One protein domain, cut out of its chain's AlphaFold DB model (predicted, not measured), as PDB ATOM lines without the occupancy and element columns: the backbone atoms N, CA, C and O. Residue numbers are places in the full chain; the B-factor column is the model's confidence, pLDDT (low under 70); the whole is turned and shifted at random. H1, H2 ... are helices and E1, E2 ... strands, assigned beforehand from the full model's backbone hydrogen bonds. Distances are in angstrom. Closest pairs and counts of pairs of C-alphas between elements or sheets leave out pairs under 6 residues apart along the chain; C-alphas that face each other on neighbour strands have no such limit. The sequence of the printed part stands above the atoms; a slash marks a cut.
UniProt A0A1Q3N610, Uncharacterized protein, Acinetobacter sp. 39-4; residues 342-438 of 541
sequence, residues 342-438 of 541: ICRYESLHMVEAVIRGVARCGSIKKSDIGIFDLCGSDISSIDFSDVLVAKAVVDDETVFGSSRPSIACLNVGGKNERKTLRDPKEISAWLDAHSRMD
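Overview. This is residues 342 to 438 of the 541 residues of an uncharacterized protein of Acinetobacter sp. 39-4 (UniProt A0A1Q3N610). The chain is wound in a short stack of turns: E1, E2 and E3 lie side by side, each one turn on from the last, and E2 and E3 bend sharply as the chain winds round. At the far end of the stack the parallel strand E4 adds to the same wall and folds back as a hairpin with E5, and H1 packs on that end, mostly on E4. The printed part has 97 residues, with five named strands and then one named helix in the order E1 E2 E3 E4 E5 H1; it is mostly strand. The one sheet runs E1 E2 E3 E4 E5 and is mixed, parallel up to E4 and antiparallel between E4 and E5. The whole is compact, with a radius of gyration of the C-alphas of 12.3 A, and elongated in outline, spanning 37 by 24 by 22 A.

Arrangement. Start at edge strand E1, residues 349 to 354; beside it runs its parallel neighbour E2, residues 362 to 373, with N 350 and O 368 2.9 A apart, within hydrogen-bond range. E2 bends by 121 degrees at residue 370. Next comes E3, residues 382 to 395, parallel to E2, with N 369 and O 388 2.9 A apart; E3 bends by 132 degrees at residue 387. Look then at E4, residues 410 to 413, parallel to E3, where N 411 and O 392 are 2.8 A apart. E4 forms a hairpin with edge strand E5, residues 418 to 421, antiparallel at 163 degrees, with N 412 and O 419 2.8 A apart. Between named strands, residues 357 to 358 pair in parallel with residues 377 to 378. H1, residues 424 to 433, is on the sheet at a height of 8.5 A; it lies only just over E4, with 3 of its C-alphas falling on that strand, and runs slantwise to it at 45 degrees on the local plane. The closest C-alphas of E4 and H1 are those of Leu 410 and Ile 427, 6.6 A apart. In H1 every O i to N i+4 pair is within hydrogen-bond range. E1 is apart from E4 and E5, and so is E2.

Along the chain. Find C-alpha 349 at (-20.294, -11.060, 9.180), where E1 begins; it runs 13.5 A. E2 covers 17.6 A and E3, the longest strand by residues, 17.8 A from C-alpha 382 at (-21.682, -16.690, 24.894). The four-residue strands E4 and E5 follow. H1 runs 14.2 A, ending at C-alpha 433 at (-31.117, -5.336, 34.060).

Size, cuts and confidence. The two C-alphas farthest apart, those of Cys 343 and Asn 416, are 37.8 A apart. The printed part has no cut. The link from E3 to E4, residues 396 to 409, is long. Mean pLDDT of the printed part is 85.8; it is under 70 at residues 342 to 343, 414 to 417 and 437 to 438 of this predicted model.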
ATOM      1  N   ILE A 342     -18.778 -26.084  21.322       58.47
ATOM      2  CA  ILE A 342     -18.540 -24.988  20.388       58.47
ATOM      3  C   ILE A 342     -17.510 -24.013  20.975       58.47
ATOM      4  O   ILE A 342     -17.719 -23.385  22.010       58.47
ATOM      5  N   CYS A 343     -16.368 -23.882  20.291       67.56
ATOM      6  CA  CYS A 343     -15.249 -23.010  20.660       67.56
ATOM      7  C   CYS A 343     -15.051 -21.867  19.651       67.56
ATOM      8  O   CYS A 343     -15.147 -22.071  18.450       67.56
ATOM      9  N   ARG A 344     -14.730 -20.685  20.199       70.50
ATOM     10  CA  ARG A 344     -14.275 -19.413  19.596       70.50
ATOM     11  C   ARG A 344     -14.384 -19.247  18.068       70.50
ATOM     12  O   ARG A 344     -13.577 -19.780  17.314       70.50
ATOM     13  N   TYR A 345     -15.251 -18.326  17.659       77.00
ATOM     14  CA  TYR A 345     -15.411 -17.843  16.289       77.00
ATOM     15  C   TYR A 345     -14.944 -16.398  16.187       77.00
ATOM     16  O   TYR A 345     -15.248 -15.579  17.054       77.00
ATOM     17  N   GLU A 346     -14.203 -16.083  15.129       82.31
ATOM     18  CA  GLU A 346     -13.718 -14.732  14.861       82.31
ATOM     19  C   GLU A 346     -14.125 -14.280  13.458       82.31
ATOM     20  O   GLU A 346     -14.196 -15.099  12.541       82.31
ATOM     21  N   SER A 347     -14.328 -12.973  13.278       84.75
ATOM     22  CA  SER A 347     -14.535 -12.362  11.957       84.75
ATOM     23  C   SER A 347     -15.775 -12.891  11.228       84.75
ATOM     24  O   SER A 347     -15.713 -13.201  10.031       84.75
ATOM     25  N   LEU A 348     -16.889 -13.031  11.959       87.69
ATOM     26  CA  LEU A 348     -18.194 -13.373  11.399       87.69
ATOM     27  C   LEU A 348     -18.919 -12.101  10.943       87.69
ATOM     28  O   LEU A 348     -18.963 -11.111  11.669       87.69
ATOM     29  N   HIS A 349     -19.529 -12.161   9.763       90.12
ATOM     30  CA  HIS A 349     -20.294 -11.060   9.180       90.12
ATOM     31  C   HIS A 349     -21.689 -11.569   8.839       90.12
ATOM     32  O   HIS A 349     -21.826 -12.524   8.075       90.12
ATOM     33  N   MET A 350     -22.731 -10.979   9.419       91.88
ATOM     34  CA  MET A 350     -24.109 -11.453   9.259       91.88
ATOM     35  C   MET A 350     -25.059 -10.290   9.005       91.88
ATOM     36  O   MET A 350     -24.994  -9.254   9.662       91.88
ATOM     37  N   VAL A 351     -25.976 -10.471   8.053       92.19
ATOM     38  CA  VAL A 351     -27.032  -9.479   7.802       92.19
ATOM     39  C   VAL A 351     -28.112  -9.605   8.868       92.19
ATOM     40  O   VAL A 351     -28.421  -8.626   9.540       92.19
ATOM     41  N   GLU A 352     -28.619 -10.820   9.065       93.69
ATOM     42  CA  GLU A 352     -29.557 -11.159  10.130       93.69
ATOM     43  C   GLU A 352     -29.076 -12.418  10.858       93.69
ATOM     44  O   GLU A 352     -28.435 -13.287  10.260       93.69
ATOM     45  N   ALA A 353     -29.351 -12.497  12.156       92.19
ATOM     46  CA  ALA A 353     -29.017 -13.625  13.013       92.19
ATOM     47  C   ALA A 353     -30.134 -13.865  14.031       92.19
ATOM     48  O   ALA A 353     -30.728 -12.913  14.538       92.19
ATOM     49  N   VAL A 354     -30.375 -15.137  14.353       90.81
ATOM     50  CA  VAL A 354     -31.384 -15.571  15.327       90.81
ATOM     51  C   VAL A 354     -30.762 -16.577  16.287       90.81
ATOM     52  O   VAL A 354     -30.084 -17.510  15.858       90.81
ATOM     53  N   ILE A 355     -31.028 -16.413  17.582       88.31
ATOM     54  CA  ILE A 355     -30.805 -17.437  18.612       88.31
ATOM     55  C   ILE A 355     -32.082 -17.532  19.455       88.31
ATOM     56  O   ILE A 355     -32.680 -16.511  19.791       88.31
ATOM     57  N   ARG A 356     -32.517 -18.750  19.802       84.00
ATOM     58  CA  ARG A 356     -33.712 -18.991  20.633       84.00
ATOM     59  C   ARG A 356     -33.420 -20.008  21.724       84.00
ATOM     60  O   ARG A 356     -32.680 -20.965  21.517       84.00
ATOM     61  N   GLY A 357     -34.085 -19.872  22.868       79.94
ATOM     62  CA  GLY A 357     -33.847 -20.761  24.003       79.94
ATOM     63  C   GLY A 357     -32.444 -20.579  24.582       79.94
ATOM     64  O   GLY A 357     -31.876 -19.500  24.499       79.94
ATOM     65  N   VAL A 358     -31.894 -21.620  25.206       81.00
ATOM     66  CA  VAL A 358     -30.579 -21.537  25.858       81.00
ATOM     67  C   VAL A 358     -29.482 -21.854  24.849       81.00
ATOM     68  O   VAL A 358     -29.396 -22.992  24.379       81.00
ATOM     69  N   ALA A 359     -28.649 -20.865  24.533       79.62
ATOM     70  CA  ALA A 359     -27.463 -21.080  23.721       79.62
ATOM     71  C   ALA A 359     -26.446 -21.952  24.470       79.62
ATOM     72  O   ALA A 359     -26.367 -21.939  25.698       79.62
ATOM     73  N   ARG A 360     -25.648 -22.725  23.733       74.75
ATOM     74  CA  ARG A 360     -24.494 -23.434  24.308       74.75
ATOM     75  C   ARG A 360     -23.316 -22.476  24.534       74.75
ATOM     76  O   ARG A 360     -23.337 -21.326  24.096       74.75
ATOM     77  N   CYS A 361     -22.295 -22.930  25.263       70.38
ATOM     78  CA  CYS A 361     -21.080 -22.144  25.478       70.38
ATOM     79  C   CYS A 361     -20.377 -21.836  24.150       70.38
ATOM     80  O   CYS A 361     -20.344 -22.676  23.252       70.38
ATOM     81  N   GLY A 362     -19.809 -20.639  24.035       77.31
ATOM     82  CA  GLY A 362     -19.089 -20.214  22.840       77.31
ATOM     83  C   GLY A 362     -18.452 -18.845  23.023       77.31
ATOM     84  O   GLY A 362     -18.686 -18.168  24.019       77.31
ATOM     85  N   SER A 363     -17.631 -18.426  22.065       85.00
ATOM     86  CA  SER A 363     -17.079 -17.070  22.035       85.00
ATOM     87  C   SER A 363     -17.195 -16.522  20.620       85.00
ATOM     88  O   SER A 363     -16.833 -17.217  19.673       85.00
ATOM     89  N   ILE A 364     -17.716 -15.308  20.475       89.12
ATOM     90  CA  ILE A 364     -17.858 -14.595  19.205       89.12
ATOM     91  C   ILE A 364     -16.979 -13.355  19.288       89.12
ATOM     92  O   ILE A 364     -17.149 -12.519  20.180       89.12
ATOM     93  N   LYS A 365     -16.020 -13.236  18.365       91.25
ATOM     94  CA  LYS A 365     -15.062 -12.130  18.357       91.25
ATOM     95  C   LYS A 365     -15.008 -11.391  17.034       91.25
ATOM     96  O   LYS A 365     -15.176 -12.005  15.982       91.25
ATOM     97  N   LYS A 366     -14.707 -10.091  17.079       91.56
ATOM     98  CA  LYS A 366     -14.435  -9.253  15.892       91.56
ATOM     99  C   LYS A 366     -15.497  -9.421  14.804       91.56
ATOM    100  O   LYS A 366     -15.162  -9.709  13.661       91.56
ATOM    101  N   SER A 367     -16.767  -9.388  15.182       92.69
ATOM    102  CA  SER A 367     -17.876  -9.771  14.300       92.69
ATOM    103  C   SER A 367     -18.884  -8.637  14.162       92.69
ATOM    104  O   SER A 367     -19.051  -7.849  15.096       92.69
ATOM    105  N   ASP A 368     -19.585  -8.575  13.034       94.25
ATOM    106  CA  ASP A 368     -20.708  -7.657  12.834       94.25
ATOM    107  C   ASP A 368     -22.007  -8.381  12.497       94.25
ATOM    108  O   ASP A 368     -22.042  -9.388  11.785       94.25
ATOM    109  N   ILE A 369     -23.087  -7.854  13.068       95.25
ATOM    110  CA  ILE A 369     -24.445  -8.354  12.897       95.25
ATOM    111  C   ILE A 369     -25.348  -7.163  12.583       95.25
ATOM    112  O   ILE A 369     -25.431  -6.208  13.362       95.25
ATOM    113  N   GLY A 370     -26.040  -7.207  11.446       94.75
ATOM    114  CA  GLY A 370     -27.024  -6.191  11.072       94.75
ATOM    115  C   GLY A 370     -28.223  -6.201  12.021       94.75
ATOM    116  O   GLY A 370     -28.407  -5.271  12.807       94.75
ATOM    117  N   ILE A 371     -29.024  -7.264  11.969       94.88
ATOM    118  CA  ILE A 371     -30.155  -7.497  12.874       94.88
ATOM    119  C   ILE A 371     -29.887  -8.760  13.686       94.88
ATOM    120  O   ILE A 371     -29.704  -9.832  13.120       94.88
ATOM    121  N   PHE A 372     -29.878  -8.637  15.010       94.62
ATOM    122  CA  PHE A 372     -29.749  -9.767  15.917       94.62
ATOM    123  C   PHE A 372     -31.043  -9.958  16.698       94.62
ATOM    124  O   PHE A 372     -31.331  -9.195  17.619       94.62
ATOM    125  N   ASP A 373     -31.835 -10.950  16.319       92.31
ATOM    126  CA  ASP A 373     -33.050 -11.299  17.040       92.31
ATOM    127  C   ASP A 373     -32.753 -12.347  18.124       92.31
ATOM    128  O   ASP A 373     -32.301 -13.464  17.858       92.31
ATOM    129  N   LEU A 374     -32.992 -11.939  19.364       91.75
ATOM    130  CA  LEU A 374     -32.666 -12.636  20.599       91.75
ATOM    131  C   LEU A 374     -33.903 -12.879  21.476       91.75
ATOM    132  O   LEU A 374     -33.743 -13.347  22.602       91.75
ATOM    133  N   CYS A 375     -35.118 -12.611  20.986       85.88
ATOM    134  CA  CYS A 375     -36.349 -12.859  21.742       85.88
ATOM    135  C   CYS A 375     -36.409 -14.306  22.270       85.88
ATOM    136  O   CYS A 375     -36.085 -15.260  21.550       85.88
ATOM    137  N   GLY A 376     -36.783 -14.482  23.536       80.44
ATOM    138  CA  GLY A 376     -36.883 -15.782  24.199       80.44
ATOM    139  C   GLY A 376     -35.544 -16.500  24.407       80.44
ATOM    140  O   GLY A 376     -35.537 -17.700  24.727       80.44
ATOM    141  N   SER A 377     -34.406 -15.825  24.211       87.94
ATOM    142  CA  SER A 377     -33.075 -16.439  24.297       87.94
ATOM    143  C   SER A 377     -32.390 -16.266  25.655       87.94
ATOM    144  O   SER A 377     -32.616 -15.319  26.400       87.94
ATOM    145  N   ASP A 378     -31.523 -17.213  25.988       86.81
ATOM    146  CA  ASP A 378     -30.537 -17.114  27.054       86.81
ATOM    147  C   ASP A 378     -29.163 -17.330  26.425       86.81
ATOM    148  O   ASP A 378     -28.787 -18.454  26.084       86.81
ATOM    149  N   ILE A 379     -28.449 -16.228  26.220       88.62
ATOM    150  CA  ILE A 379     -27.109 -16.191  25.631       88.62
ATOM    151  C   ILE A 379     -26.047 -15.929  26.699       88.62
ATOM    152  O   ILE A 379     -24.947 -15.473  26.382       88.62
ATOM    153  N   SER A 380     -26.343 -16.229  27.970       87.19
ATOM    154  CA  SER A 380     -25.422 -15.952  29.075       87.19
ATOM    155  C   SER A 380     -24.097 -16.708  28.986       87.19
ATOM    156  O   SER A 380     -23.115 -16.302  29.599       87.19
ATOM    157  N   SER A 381     -24.066 -17.805  28.231       83.25
ATOM    158  CA  SER A 381     -22.891 -18.644  28.000       83.25
ATOM    159  C   SER A 381     -22.038 -18.224  26.798       83.25
ATOM    160  O   SER A 381     -21.036 -18.888  26.518       83.25
ATOM    161  N   ILE A 382     -22.431 -17.183  26.056       87.00
ATOM    162  CA  ILE A 382     -21.682 -16.690  24.894       87.00
ATOM    163  C   ILE A 382     -20.789 -15.521  25.318       87.00
ATOM    164  O   ILE A 382     -21.281 -14.501  25.790       87.00
ATOM    165  N   ASP A 383     -19.482 -15.665  25.088       89.31
ATOM    166  CA  ASP A 383     -18.491 -14.607  25.282       89.31
ATOM    167  C   ASP A 383     -18.404 -13.686  24.053       89.31
ATOM    168  O   ASP A 383     -17.946 -14.106  22.989       89.31
ATOM    169  N   PHE A 384     -18.811 -12.426  24.187       91.50
ATOM    170  CA  PHE A 384     -18.736 -11.414  23.131       91.50
ATOM    171  C   PHE A 384     -17.504 -10.521  23.308       91.50
ATOM    172  O   PHE A 384     -17.359  -9.829  24.315       91.50
ATOM    173  N   SER A 385     -16.643 -10.464  22.290       92.88
ATOM    174  CA  SER A 385     -15.445  -9.612  22.292       92.88
ATOM    175  C   SER A 385     -15.304  -8.865  20.972       92.88
ATOM    176  O   SER A 385     -14.954  -9.470  19.966       92.88
ATOM    177  N   ASP A 386     -15.462  -7.541  20.975       93.12
ATOM    178  CA  ASP A 386     -15.416  -6.731  19.744       93.12
ATOM    179  C   ASP A 386     -16.503  -7.166  18.741       93.12
ATOM    180  O   ASP A 386     -16.239  -7.517  17.595       93.12
ATOM    181  N   VAL A 387     -17.747  -7.247  19.222       95.38
ATOM    182  CA  VAL A 387     -18.915  -7.596  18.401       95.38
ATOM    183  C   VAL A 387     -19.810  -6.375  18.274       95.38
ATOM    184  O   VAL A 387     -20.223  -5.806  19.285       95.38
ATOM    185  N   LEU A 388     -20.105  -5.979  17.038       96.44
ATOM    186  CA  LEU A 388     -20.969  -4.849  16.715       96.44
ATOM    187  C   LEU A 388     -22.329  -5.358  16.239       96.44
ATOM    188  O   LEU A 388     -22.416  -6.125  15.284       96.44
ATOM    189  N   VAL A 389     -23.396  -4.899  16.881       96.88
ATOM    190  CA  VAL A 389     -24.774  -5.215  16.503       96.88
ATOM    191  C   VAL A 389     -25.472  -3.915  16.130       96.88
ATOM    192  O   VAL A 389     -25.671  -3.040  16.977       96.88
ATOM    193  N   ALA A 390     -25.847  -3.761  14.861       96.50
ATOM    194  CA  ALA A 390     -26.505  -2.535  14.411       96.50
ATOM    195  C   ALA A 390     -27.917  -2.412  15.007       96.50
ATOM    196  O   ALA A 390     -28.310  -1.333  15.455       96.50
ATOM    197  N   LYS A 391     -28.661  -3.518  15.071       95.88
ATOM    198  CA  LYS A 391     -29.978  -3.592  15.702       95.88
ATOM    199  C   LYS A 391     -30.149  -4.919  16.433       95.88
ATOM    200  O   LYS A 391     -30.057  -5.964  15.806       95.88
ATOM    201  N   ALA A 392     -30.455  -4.886  17.723       95.06
ATOM    202  CA  ALA A 392     -30.881  -6.067  18.469       95.06
ATOM    203  C   ALA A 392     -32.399  -6.035  18.688       95.06
ATOM    204  O   ALA A 392     -32.958  -4.971  18.961       95.06
ATOM    205  N   VAL A 393     -33.061  -7.181  18.554       93.06
ATOM    206  CA  VAL A 393     -34.469  -7.385  18.917       93.06
ATOM    207  C   VAL A 393     -34.494  -8.317  20.119       93.06
ATOM    208  O   VAL A 393     -33.885  -9.380  20.077       93.06
ATOM    209  N   VAL A 394     -35.120  -7.881  21.204       92.25
ATOM    210  CA  VAL A 394     -35.109  -8.560  22.505       92.25
ATOM    211  C   VAL A 394     -36.492  -8.492  23.133       92.25
ATOM    212  O   VAL A 394     -37.309  -7.655  22.752       92.25
ATOM    213  N   ASP A 395     -36.725  -9.319  24.135       87.25
ATOM    214  CA  ASP A 395     -37.910  -9.306  24.986       87.25
ATOM    215  C   ASP A 395     -37.528  -9.455  26.462       87.25
ATOM    216  O   ASP A 395     -36.353  -9.613  26.803       87.25
ATOM    217  N   ASP A 396     -38.531  -9.412  27.337       83.38
ATOM    218  CA  ASP A 396     -38.357  -9.569  28.789       83.38
ATOM    219  C   ASP A 396     -37.774 -10.949  29.159       83.38
ATOM    220  O   ASP A 396     -37.234 -11.148  30.245       83.38
ATOM    221  N   GLU A 397     -37.848 -11.916  28.240       82.94
ATOM    222  CA  GLU A 397     -37.293 -13.255  28.410       82.94
ATOM    223  C   GLU A 397     -35.830 -13.353  27.960       82.94
ATOM    224  O   GLU A 397     -35.210 -14.403  28.145       82.94
ATOM    225  N   THR A 398     -35.263 -12.310  27.358       88.94
ATOM    226  CA  THR A 398     -33.902 -12.325  26.819       88.94
ATOM    227  C   THR A 398     -32.871 -12.152  27.936       88.94
ATOM    228  O   THR A 398     -32.956 -11.214  28.722       88.94
ATOM    229  N   VAL A 399     -31.861 -13.029  28.002       89.06
ATOM    230  CA  VAL A 399     -30.823 -12.999  29.053       89.06
ATOM    231  C   VAL A 399     -29.414 -12.936  28.466       89.06
ATOM    232  O   VAL A 399     -29.030 -13.781  27.656       89.06
ATOM    233  N   PHE A 400     -28.624 -11.966  28.931       90.31
ATOM    234  CA  PHE A 400     -27.215 -11.763  28.584       90.31
ATOM    235  C   PHE A 400     -26.266 -12.276  29.677       90.31
ATOM    236  O   PHE A 400     -26.635 -12.452  30.841       90.31
ATOM    237  N   GLY A 401     -25.016 -12.522  29.286       86.81
ATOM    238  CA  GLY A 401     -23.935 -12.908  30.192       86.81
ATOM    239  C   GLY A 401     -23.163 -11.703  30.718       86.81
ATOM    240  O   GLY A 401     -23.581 -10.551  30.578       86.81
ATOM    241  N   SER A 402     -21.989 -11.974  31.288       82.12
ATOM    242  CA  SER A 402     -21.056 -10.932  31.728       82.12
ATOM    243  C   SER A 402     -20.442 -10.159  30.555       82.12
ATOM    244  O   SER A 402     -20.193  -8.960  30.665       82.12
ATOM    245  N   SER A 403     -20.244 -10.816  29.410       87.81
ATOM    246  CA  SER A 403     -19.852 -10.176  28.151       87.81
ATOM    247  C   SER A 403     -21.073  -9.794  27.314       87.81
ATOM    248  O   SER A 403     -22.056 -10.539  27.276       87.81
ATOM    249  N   ARG A 404     -20.994  -8.679  26.583       88.94
ATOM    250  CA  ARG A 404     -22.100  -8.182  25.755       88.94
ATOM    251  C   ARG A 404     -21.588  -7.602  24.440       88.94
ATOM    252  O   ARG A 404     -20.510  -7.002  24.432       88.94
ATOM    253  N   PRO A 405     -22.345  -7.734  23.340       92.81
ATOM    254  CA  PRO A 405     -22.028  -7.015  22.118       92.81
ATOM    255  C   PRO A 405     -22.299  -5.513  22.283       92.81
ATOM    256  O   PRO A 405     -23.136  -5.094  23.085       92.81
ATOM    257  N   SER A 406     -21.630  -4.694  21.477       94.56
ATOM    258  CA  SER A 406     -21.941  -3.271  21.348       94.56
ATOM    259  C   SER A 406     -23.165  -3.105  20.452       94.56
ATOM    260  O   SER A 406     -23.091  -3.360  19.250       94.56
ATOM    261  N   ILE A 407     -24.287  -2.678  21.031       96.38
ATOM    262  CA  ILE A 407     -25.573  -2.550  20.335       96.38
ATOM    263  C   ILE A 407     -25.848  -1.079  20.013       96.38
ATOM    264  O   ILE A 407     -25.885  -0.244  20.915       96.38
ATOM    265  N   ALA A 408     -26.076  -0.760  18.737       95.31
ATOM    266  CA  ALA A 408     -26.384   0.608  18.305       95.31
ATOM    267  C   ALA A 408     -27.877   0.972  18.443       95.31
ATOM    268  O   ALA A 408     -28.216   2.132  18.672       95.31
ATOM    269  N   CYS A 409     -28.777  -0.003  18.298       95.50
ATOM    270  CA  CYS A 409     -30.225   0.179  18.396       95.50
ATOM    271  C   CYS A 409     -30.854  -1.058  19.046       95.50
ATOM    272  O   CYS A 409     -30.593  -2.174  18.602       95.50
ATOM    273  N   LEU A 410     -31.688  -0.875  20.072       94.62
ATOM    274  CA  LEU A 410     -32.353  -1.974  20.777       94.62
ATOM    275  C   LEU A 410     -33.871  -1.865  20.620       94.62
ATOM    276  O   LEU A 410     -34.484  -0.895  21.062       94.62
ATOM    277  N   ASN A 411     -34.479  -2.868  19.999       92.75
ATOM    278  CA  ASN A 411     -35.921  -3.022  19.900       92.75
ATOM    279  C   ASN A 411     -36.385  -4.006  20.971       92.75
ATOM    280  O   ASN A 411     -36.128  -5.198  20.850       92.75
ATOM    281  N   VAL A 412     -37.084  -3.510  21.985       89.25
ATOM    282  CA  VAL A 412     -37.641  -4.322  23.069       89.25
ATOM    283  C   VAL A 412     -39.103  -4.628  22.746       89.25
ATOM    284  O   VAL A 412     -39.904  -3.704  22.577       89.25
ATOM    285  N   GLY A 413     -39.442  -5.907  22.610       73.38
ATOM    286  CA  GLY A 413     -40.805  -6.413  22.523       73.38
ATOM    287  C   GLY A 413     -41.254  -6.950  23.878       73.38
ATOM    288  O   GLY A 413     -40.736  -7.961  24.327       73.38
ATOM    289  N   GLY A 414     -42.208  -6.284  24.527       58.78
ATOM    290  CA  GLY A 414     -42.853  -6.786  25.747       58.78
ATOM    291  C   GLY A 414     -44.284  -7.258  25.484       58.78
ATOM    292  O   GLY A 414     -44.838  -7.011  24.408       58.78
ATOM    293  N   LYS A 415     -44.922  -7.872  26.495       48.94
ATOM    294  CA  LYS A 415     -46.318  -8.365  26.428       48.94
ATOM    295  C   LYS A 415     -47.334  -7.306  25.952       48.94
ATOM    296  O   LYS A 415     -48.367  -7.696  25.422       48.94
ATOM    297  N   ASN A 416     -47.049  -6.005  26.116       42.19
ATOM    298  CA  ASN A 416     -47.994  -4.920  25.810       42.19
ATOM    299  C   ASN A 416     -47.433  -3.722  25.009       42.19
ATOM    300  O   ASN A 416     -48.235  -2.926  24.527       42.19
ATOM    301  N   GLU A 417     -46.115  -3.569  24.810       58.00
ATOM    302  CA  GLU A 417     -45.545  -2.437  24.051       58.00
ATOM    303  C   GLU A 417     -44.244  -2.807  23.316       58.00
ATOM    304  O   GLU A 417     -43.423  -3.584  23.807       58.00
ATOM    305  N   ARG A 418     -44.033  -2.210  22.132       75.50
ATOM    306  CA  ARG A 418     -42.754  -2.245  21.405       75.50
ATOM    307  C   ARG A 418     -42.014  -0.933  21.635       75.50
ATOM    308  O   ARG A 418     -42.464   0.116  21.172       75.50
ATOM    309  N   LYS A 419     -40.857  -0.985  22.293       88.06
ATOM    310  CA  LYS A 419     -40.005   0.185  22.552       88.06
ATOM    311  C   LYS A 419     -38.740   0.120  21.702       88.06
ATOM    312  O   LYS A 419     -38.150  -0.939  21.530       88.06
ATOM    313  N   THR A 420     -38.307   1.254  21.155       91.94
ATOM    314  CA  THR A 420     -37.017   1.370  20.452       91.94
ATOM    315  C   THR A 420     -36.097   2.291  21.243       91.94
ATOM    316  O   THR A 420     -36.400   3.475  21.389       91.94
ATOM    317  N   LEU A 421     -34.982   1.760  21.739       92.31
ATOM    318  CA  LEU A 421     -33.939   2.504  22.445       92.31
ATOM    319  C   LEU A 421     -32.780   2.796  21.489       92.31
ATOM    320  O   LEU A 421     -32.324   1.919  20.753       92.31
ATOM    321  N   ARG A 422     -32.297   4.040  21.515       93.62
ATOM    322  CA  ARG A 422     -31.125   4.492  20.740       93.62
ATOM    323  C   ARG A 422     -30.080   5.206  21.591       93.62
ATOM    324  O   ARG A 422     -28.962   5.392  21.126       93.62
ATOM    325  N   ASP A 423     -30.436   5.632  22.804       93.69
ATOM    326  CA  ASP A 423     -29.476   6.215  23.739       93.69
ATOM    327  C   ASP A 423     -28.586   5.093  24.305       93.69
ATOM    328  O   ASP A 423     -29.113   4.163  24.925       93.69
ATOM    329  N   PRO A 424     -27.250   5.165  24.142       92.12
ATOM    330  CA  PRO A 424     -26.325   4.190  24.712       92.12
ATOM    331  C   PRO A 424     -26.499   3.970  26.218       92.12
ATOM    332  O   PRO A 424     -26.270   2.863  26.701       92.12
ATOM    333  N   LYS A 425     -26.919   4.996  26.972       92.44
ATOM    334  CA  LYS A 425     -27.163   4.864  28.417       92.44
ATOM    335  C   LYS A 425     -28.391   4.012  28.714       92.44
ATOM    336  O   LYS A 425     -28.331   3.157  29.591       92.44
ATOM    337  N   GLU A 426     -29.479   4.225  27.978       92.69
ATOM    338  CA  GLU A 426     -30.704   3.431  28.116       92.69
ATOM    339  C   GLU A 426     -30.485   1.986  27.664       92.69
ATOM    340  O   GLU A 426     -30.952   1.061  28.325       92.69
ATOM    341  N   ILE A 427     -29.731   1.784  26.577       92.75
ATOM    342  CA  ILE A 427     -29.346   0.452  26.092       92.75
ATOM    343  C   ILE A 427     -28.500  -0.269  27.146       92.75
ATOM    344  O   ILE A 427     -28.811  -1.407  27.488       92.75
ATOM    345  N   SER A 428     -27.473   0.386  27.703       90.62
ATOM    346  CA  SER A 428     -26.649  -0.211  28.763       90.62
ATOM    347  C   SER A 428     -27.489  -0.568  29.982       90.62
ATOM    348  O   SER A 428     -27.388  -1.690  30.457       90.62
ATOM    349  N   ALA A 429     -28.356   0.340  30.440       90.81
ATOM    350  CA  ALA A 429     -29.210   0.099  31.600       90.81
ATOM    351  C   ALA A 429     -30.163  -1.087  31.383       90.81
ATOM    352  O   ALA A 429     -30.342  -1.903  32.286       90.81
ATOM    353  N   TRP A 430     -30.744  -1.215  30.185       91.75
ATOM    354  CA  TRP A 430     -31.591  -2.360  29.852       91.75
ATOM    355  C   TRP A 430     -30.782  -3.660  29.840       91.75
ATOM    356  O   TRP A 430     -31.190  -4.641  30.460       91.75
ATOM    357  N   LEU A 431     -29.608  -3.657  29.199       90.50
ATOM    358  CA  LEU A 431     -28.718  -4.817  29.170       90.50
ATOM    359  C   LEU A 431     -28.251  -5.212  30.575       90.50
ATOM    360  O   LEU A 431     -28.185  -6.399  30.865       90.50
ATOM    361  N   ASP A 432     -27.949  -4.243  31.441       88.31
ATOM    362  CA  ASP A 432     -27.584  -4.466  32.842       88.31
ATOM    363  C   ASP A 432     -28.704  -5.164  33.614       88.31
ATOM    364  O   ASP A 432     -28.439  -6.151  34.299       88.31
ATOM    365  N   ALA A 433     -29.949  -4.716  33.437       86.81
ATOM    366  CA  ALA A 433     -31.117  -5.336  34.060       86.81
ATOM    367  C   ALA A 433     -31.387  -6.769  33.560       86.81
ATOM    368  O   ALA A 433     -31.915  -7.586  34.307       86.81
ATOM    369  N   HIS A 434     -30.994  -7.084  32.321       87.50
ATOM    370  CA  HIS A 434     -31.216  -8.386  31.676       87.50
ATOM    371  C   HIS A 434     -29.936  -9.233  31.583       87.50
ATOM    372  O   HIS A 434     -29.854 -10.172  30.789       87.50
ATOM    373  N   SER A 435     -28.912  -8.917  32.381       84.44
ATOM    374  CA  SER A 435     -27.666  -9.686  32.437       84.44
ATOM    375  C   SER A 435     -27.532 -10.477  33.723       84.44
ATOM    376  O   SER A 435     -27.811  -9.979  34.812       84.44
ATOM    377  N   ARG A 436     -26.962 -11.677  33.621       72.38
ATOM    378  CA  ARG A 436     -26.394 -12.355  34.787       72.38
ATOM    379  C   ARG A 436     -25.043 -11.725  35.096       72.38
ATOM    380  O   ARG A 436     -24.064 -11.969  34.395       72.38
ATOM    381  N   MET A 437     -24.986 -10.897  36.137       55.91
ATOM    382  CA  MET A 437     -23.698 -10.563  36.739       55.91
ATOM    383  C   MET A 437     -23.094 -11.850  37.307       55.91
ATOM    384  O   MET A 437     -23.822 -12.643  37.905       55.91
ATOM    385  N   ASP A 438     -21.787 -12.065  37.117       45.75
ATOM    386  CA  ASP A 438     -21.051 -13.130  37.805       45.75
ATOM    387  C   ASP A 438     -21.399 -13.060  39.296       45.75
ATOM    388  O   ASP A 438     -21.041 -12.101  39.984       45.75
TER     389      ASP A 438